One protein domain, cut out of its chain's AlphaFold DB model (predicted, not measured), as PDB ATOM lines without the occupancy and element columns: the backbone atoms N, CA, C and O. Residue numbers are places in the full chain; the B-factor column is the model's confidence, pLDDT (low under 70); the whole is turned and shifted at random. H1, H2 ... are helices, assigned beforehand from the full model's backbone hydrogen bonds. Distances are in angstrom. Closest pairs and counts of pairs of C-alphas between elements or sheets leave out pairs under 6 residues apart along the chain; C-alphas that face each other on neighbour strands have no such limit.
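What this domain is: This is residues 71 to 120 of the 123 residues of an uncharacterized protein of Thermoplasmatales archaeon B_DKE (UniProt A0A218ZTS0). The model is a flat, open arch: H1 and H2, end to end, make one leg, H3 folds back beside H2 as the other, and the legs spread toward H1, with short H4 beyond H3. The printed part has 50 residues, four named helices, H1 to H4, and no named strand: all helix. It is only just loose, close to compact, with a radius of gyration of the C-alphas of 11.9 A and spans of 30 by 29 by 15 A.

How they stand to each other: H1, residues 71 to 82, and H2, residues 84 to 92, meet only through their tight link. H2 and H3, residues 99 to 112, form a helical hairpin, opposite ways at a steep tilt of 38 degrees. H3 touches H2 with residues 100 to 104 alone; the closest C-alphas, of Leu 90 and Ile 100, are 6.7 A apart. H1 and H3 are apart. H4, residues 117 to 120, is near H3, their closest C-alphas 8.4 A apart. Every O i to N i+4 pair in H1, H2 and H3 is within hydrogen-bond range; H4 is too short for one.

Where its parts are: H1 begins at C-alpha 71 (131.258, 150.231, 120.074) and is 16.3 A long; H2 is 12.3 A, H3 20.1 A and H4 5.5 A. H4 ends at C-alpha 120 (115.478, 133.929, 111.976).

The domain as a whole: The C-alphas farthest apart, of Tyr 71 and Ser 94, are 33.0 A apart. The printed part has no cut and no long link. Residues 94 to 98 and 113 to 120 have pLDDT under 70.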
ATOM      1  N   TYR A  71     131.167 151.666 119.813       75.06
ATOM      2  CA  TYR A  71     131.258 150.231 120.074       75.06
ATOM      3  C   TYR A  71     130.633 149.394 118.956       75.06
ATOM      4  O   TYR A  71     131.198 148.376 118.572       75.06
ATOM      5  N   GLU A  72     129.504 149.823 118.394       74.44
ATOM      6  CA  GLU A  72     128.864 149.121 117.278       74.44
ATOM      7  C   GLU A  72     129.732 149.183 116.022       74.44
ATOM      8  O   GLU A  72     129.914 148.160 115.359       74.44
ATOM      9  N   TYR A  73     130.331 150.343 115.732       81.06
ATOM     10  CA  TYR A  73     131.289 150.479 114.637       81.06
ATOM     11  C   TYR A  73     132.523 149.601 114.864       81.06
ATOM     12  O   TYR A  73     132.880 148.815 113.990       81.06
ATOM     13  N   GLY A  74     133.145 149.693 116.044       83.50
ATOM     14  CA  GLY A  74     134.351 148.935 116.380       83.50
ATOM     15  C   GLY A  74     134.134 147.425 116.313       83.50
ATOM     16  O   GLY A  74     134.912 146.717 115.677       83.50
ATOM     17  N   ASN A  75     133.030 146.939 116.884       84.81
ATOM     18  CA  ASN A  75     132.668 145.524 116.838       84.81
ATOM     19  C   ASN A  75     132.396 145.066 115.399       84.81
ATOM     20  O   ASN A  75     132.894 144.020 114.987       84.81
ATOM     21  N   SER A  76     131.668 145.864 114.613       80.75
ATOM     22  CA  SER A  76     131.378 145.548 113.209       80.75
ATOM     23  C   SER A  76     132.643 145.527 112.349       80.75
ATOM     24  O   SER A  76     132.817 144.621 111.536       80.75
ATOM     25  N   ALA A  77     133.547 146.489 112.549       85.31
ATOM     26  CA  ALA A  77     134.822 146.570 111.841       85.31
ATOM     27  C   ALA A  77     135.733 145.385 112.186       85.31
ATOM     28  O   ALA A  77     136.329 144.786 111.290       85.31
ATOM     29  N   LEU A  78     135.789 144.995 113.465       87.38
ATOM     30  CA  LEU A  78     136.540 143.825 113.906       87.38
ATOM     31  C   LEU A  78     135.991 142.543 113.266       87.38
ATOM     32  O   LEU A  78     136.748 141.800 112.645       87.38
ATOM     33  N   LEU A  79     134.676 142.318 113.338       84.75
ATOM     34  CA  LEU A  79     134.003 141.177 112.704       84.75
ATOM     35  C   LEU A  79     134.235 141.126 111.188       84.75
ATOM     36  O   LEU A  79     134.507 140.060 110.635       84.75
ATOM     37  N   TYR A  80     134.167 142.272 110.513       84.19
ATOM     38  CA  TYR A  80     134.458 142.369 109.085       84.19
ATOM     39  C   TYR A  80     135.920 142.012 108.775       84.19
ATOM     40  O   TYR A  80     136.185 141.257 107.844       84.19
ATOM     41  N   SER A  81     136.870 142.490 109.585       88.19
ATOM     42  CA  SER A  81     138.294 142.181 109.399       88.19
ATOM     43  C   SER A  81     138.605 140.694 109.595       88.19
ATOM     44  O   SER A  81     139.296 140.099 108.773       88.19
ATOM     45  N   LEU A  82     138.027 140.063 110.623       87.62
ATOM     46  CA  LEU A  82     138.219 138.639 110.919       87.62
ATOM     47  C   LEU A  82     137.606 137.722 109.857       87.62
ATOM     48  O   LEU A  82     138.022 136.578 109.701       87.62
ATOM     49  N   SER A  83     136.601 138.210 109.135       85.75
ATOM     50  CA  SER A  83     135.887 137.444 108.116       85.75
ATOM     51  C   SER A  83     136.307 137.772 106.686       85.75
ATOM     52  O   SER A  83     135.719 137.220 105.754       85.75
ATOM     53  N   ALA A  84     137.319 138.623 106.494       85.38
ATOM     54  CA  ALA A  84     137.743 139.106 105.183       85.38
ATOM     55  C   ALA A  84     138.022 137.963 104.191       85.38
ATOM     56  O   ALA A  84     137.519 137.992 103.068       85.38
ATOM     57  N   ASP A  85     138.720 136.911 104.624       87.25
ATOM     58  CA  ASP A  85     139.017 135.741 103.788       87.25
ATOM     59  C   ASP A  85     137.755 134.964 103.397       87.25
ATOM     60  O   ASP A  85     137.612 134.497 102.263       87.25
ATOM     61  N   THR A  86     136.806 134.840 104.325       82.75
ATOM     62  CA  THR A  86     135.511 134.195 104.079       82.75
ATOM     63  C   THR A  86     134.688 135.012 103.091       82.75
ATOM     64  O   THR A  86     134.121 134.451 102.155       82.75
ATOM     65  N   ILE A  87     134.656 136.337 103.253       81.06
ATOM     66  CA  ILE A  87     133.975 137.258 102.339       81.06
ATOM     67  C   ILE A  87     134.602 137.172 100.943       81.06
ATOM     68  O   ILE A  87     133.868 137.028  99.967       81.06
ATOM     69  N   ALA A  88     135.932 137.177 100.837       82.50
ATOM     70  CA  ALA A  88     136.643 137.060  99.565       82.50
ATOM     71  C   ALA A  88     136.329 135.733  98.852       82.50
ATOM     72  O   ALA A  88     136.035 135.711  97.654       82.50
ATOM     73  N   ARG A  89     136.297 134.617  99.593       82.12
ATOM     74  CA  ARG A  89     135.876 133.314  99.052       82.12
ATOM     75  C   ARG A  89     134.418 133.337  98.596       82.12
ATOM     76  O   ARG A  89     134.122 132.855  97.507       82.12
ATOM     77  N   LEU A  90     133.515 133.936  99.370       77.00
ATOM     78  CA  LEU A  90     132.104 134.067  98.991       77.00
ATOM     79  C   LEU A  90     131.896 134.956  97.758       77.00
ATOM     80  O   LEU A  90     130.988 134.687  96.982       77.00
ATOM     81  N   GLN A  91     132.732 135.976  97.562       75.88
ATOM     82  CA  GLN A  91     132.720 136.835  96.373       75.88
ATOM     83  C   GLN A  91     133.261 136.131  95.124       75.88
ATOM     84  O   GLN A  91     132.812 136.428  94.021       75.88
ATOM     85  N   SER A  92     134.197 135.191  95.290       76.56
ATOM     86  CA  SER A  92     134.737 134.388  94.181       76.56
ATOM     87  C   SER A  92     133.726 133.387  93.611       76.56
ATOM     88  O   SER A  92     133.796 133.018  92.441       76.56
ATOM     89  N   ILE A  93     132.762 132.966  94.430       75.94
ATOM     90  CA  ILE A  93     131.606 132.199  93.980       75.94
ATOM     91  C   ILE A  93     130.659 133.236  93.383       75.94
ATOM     92  O   ILE A  93     130.170 134.076  94.127       75.94
ATOM     93  N   SER A  94     130.437 133.211  92.066       62.06
ATOM     94  CA  SER A  94     129.648 134.181  91.282       62.06
ATOM     95  C   SER A  94     128.167 134.287  91.703       62.06
ATOM     96  O   SER A  94     127.249 134.036  90.926       62.06
ATOM     97  N   LEU A  95     127.911 134.648  92.958       62.22
ATOM     98  CA  LEU A  95     126.612 134.896  93.550       62.22
ATOM     99  C   LEU A  95     126.260 136.352  93.257       62.22
ATOM    100  O   LEU A  95     126.704 137.283  93.927       62.22
ATOM    101  N   THR A  96     125.467 136.549  92.211       56.34
ATOM    102  CA  THR A  96     125.058 137.866  91.729       56.34
ATOM    103  C   THR A  96     124.333 138.679  92.808       56.34
ATOM    104  O   THR A  96     123.369 138.196  93.404       56.34
ATOM    105  N   GLY A  97     124.766 139.936  92.981       58.00
ATOM    106  CA  GLY A  97     123.993 141.074  93.501       58.00
ATOM    107  C   GLY A  97     123.424 140.936  94.916       58.00
ATOM    108  O   GLY A  97     122.398 140.296  95.109       58.00
ATOM    109  N   GLY A  98     124.045 141.582  95.914       62.38
ATOM    110  CA  GLY A  98     123.505 141.778  97.278       62.38
ATOM    111  C   GLY A  98     123.288 140.514  98.133       62.38
ATOM    112  O   GLY A  98     123.240 140.593  99.358       62.38
ATOM    113  N   LYS A  99     123.223 139.329  97.517       71.56
ATOM    114  CA  LYS A  99     122.993 138.034  98.172       71.56
ATOM    115  C   LYS A  99     124.160 137.606  99.056       71.56
ATOM    116  O   LYS A  99     123.930 136.931 100.055       71.56
ATOM    117  N   ILE A 100     125.379 138.037  98.734       74.94
ATOM    118  CA  ILE A 100     126.578 137.763  99.538       74.94
ATOM    119  C   ILE A 100     126.458 138.417 100.918       74.94
ATOM    120  O   ILE A 100     126.732 137.763 101.918       74.94
ATOM    121  N   CYS A 101     125.969 139.660 100.998       73.69
ATOM    122  CA  CYS A 101     125.755 140.347 102.274       73.69
ATOM    123  C   CYS A 101     124.714 139.623 103.136       73.69
ATOM    124  O   CYS A 101     124.936 139.422 104.326       73.69
ATOM    125  N   ASN A 102     123.617 139.162 102.528       76.62
ATOM    126  CA  ASN A 102     122.582 138.404 103.235       76.62
ATOM    127  C   ASN A 102     123.099 137.046 103.725       76.62
ATOM    128  O   ASN A 102     122.791 136.633 104.841       76.62
ATOM    129  N   LEU A 103     123.897 136.354 102.909       78.12
ATOM    130  CA  LEU A 103     124.495 135.073 103.276       78.12
ATOM    131  C   LEU A 103     125.526 135.238 104.399       78.12
ATOM    132  O   LEU A 103     125.544 134.448 105.338       78.12
ATOM    133  N   TYR A 104     126.337 136.292 104.324       80.19
ATOM    134  CA  TYR A 104     127.294 136.653 105.360       80.19
ATOM    135  C   TYR A 104     126.593 136.991 106.685       80.19
ATOM    136  O   TYR A 104     126.948 136.441 107.724       80.19
ATOM    137  N   ALA A 105     125.539 137.812 106.648       78.06
ATOM    138  CA  ALA A 105     124.731 138.124 107.826       78.06
ATOM    139  C   ALA A 105     124.103 136.859 108.435       78.06
ATOM    140  O   ALA A 105     124.167 136.652 109.646       78.06
ATOM    141  N   LEU A 106     123.561 135.969 107.599       78.12
ATOM    142  CA  LEU A 106     122.994 134.697 108.044       78.12
ATOM    143  C   LEU A 106     124.041 133.791 108.706       78.12
ATOM    144  O   LEU A 106     123.756 133.156 109.720       78.12
ATOM    145  N   PHE A 107     125.249 133.738 108.145       78.81
ATOM    146  CA  PHE A 107     126.369 132.995 108.712       78.81
ATOM    147  C   PHE A 107     126.792 133.557 110.076       78.81
ATOM    148  O   PHE A 107     126.970 132.789 111.017       78.81
ATOM    149  N   MET A 108     126.871 134.881 110.221       78.44
ATOM    150  CA  MET A 108     127.199 135.525 111.499       78.44
ATOM    151  C   MET A 108     126.145 135.239 112.574       78.44
ATOM    152  O   MET A 108     126.498 134.855 113.687       78.44
ATOM    153  N   VAL A 109     124.852 135.339 112.240       77.00
ATOM    154  CA  VAL A 109     123.761 134.991 113.171       77.00
ATOM    155  C   VAL A 109     123.857 133.525 113.607       77.00
ATOM    156  O   VAL A 109     123.730 133.234 114.791       77.00
ATOM    157  N   ARG A 110     124.153 132.616 112.669       74.50
ATOM    158  CA  ARG A 110     124.365 131.182 112.929       74.50
ATOM    159  C   ARG A 110     125.559 130.894 113.835       74.50
ATOM    160  O   ARG A 110     125.503 129.943 114.610       74.50
ATOM    161  N   LEU A 111     126.638 131.657 113.680       74.44
ATOM    162  CA  LEU A 111     127.870 131.480 114.444       74.44
ATOM    163  C   LEU A 111     127.706 131.970 115.883       74.44
ATOM    164  O   LEU A 111     128.240 131.351 116.797       74.44
ATOM    165  N   MET A 112     126.935 133.043 116.081       73.31
ATOM    166  CA  MET A 112     126.584 133.517 117.418       73.31
ATOM    167  C   MET A 112     125.626 132.548 118.121       73.31
ATOM    168  O   MET A 112     125.861 132.219 119.278       73.31
ATOM    169  N   GLU A 113     124.588 132.052 117.432       65.06
ATOM    170  CA  GLU A 113     123.653 131.064 117.984       65.06
ATOM    171  C   GLU A 113     123.083 130.125 116.894       65.06
ATOM    172  O   GLU A 113     122.540 130.588 115.882       65.06
ATOM    173  N   PRO A 114     123.124 128.792 117.081       62.53
ATOM    174  CA  PRO A 114     122.655 127.838 116.080       62.53
ATOM    175  C   PRO A 114     121.118 127.755 116.054       62.53
ATOM    176  O   PRO A 114     120.516 126.845 116.618       62.53
ATOM    177  N   VAL A 115     120.465 128.697 115.368       61.91
ATOM    178  CA  VAL A 115     119.000 128.719 115.201       61.91
ATOM    179  C   VAL A 115     118.590 128.173 113.814       61.91
ATOM    180  O   VAL A 115     119.250 128.453 112.796       61.91
ATOM    181  N   PRO A 116     117.507 127.371 113.710       63.47
ATOM    182  CA  PRO A 116     116.955 126.937 112.424       63.47
ATOM    183  C   PRO A 116     116.489 128.125 111.561       63.47
ATOM    184  O   PRO A 116     115.912 129.082 112.066       63.47
ATOM    185  N   LEU A 117     116.697 128.051 110.233       62.69
ATOM    186  CA  LEU A 117     116.486 129.179 109.296       62.69
ATOM    187  C   LEU A 117     115.077 129.780 109.344       62.69
ATOM    188  O   LEU A 117     114.908 130.967 109.081       62.69
ATOM    189  N   ARG A 118     114.067 128.962 109.663       65.94
ATOM    190  CA  ARG A 118     112.670 129.407 109.750       65.94
ATOM    191  C   ARG A 118     112.450 130.445 110.850       65.94
ATOM    192  O   ARG A 118     111.647 131.338 110.641       65.94
ATOM    193  N   SER A 119     113.196 130.362 111.949       64.06
ATOM    194  CA  SER A 119     112.999 131.198 113.140       64.06
ATOM    195  C   SER A 119     113.867 132.461 113.154       64.06
ATOM    196  O   SER A 119     113.866 133.197 114.132       64.06
ATOM    197  N   VAL A 120     114.620 132.732 112.080       63.88
ATOM    198  CA  VAL A 120     115.478 133.929 111.976       63.88
ATOM    199  C   VAL A 120     114.652 135.206 111.768       63.88
ATOM    200  O   VAL A 120     115.099 136.276 112.155       63.88
TER     201      VAL A 120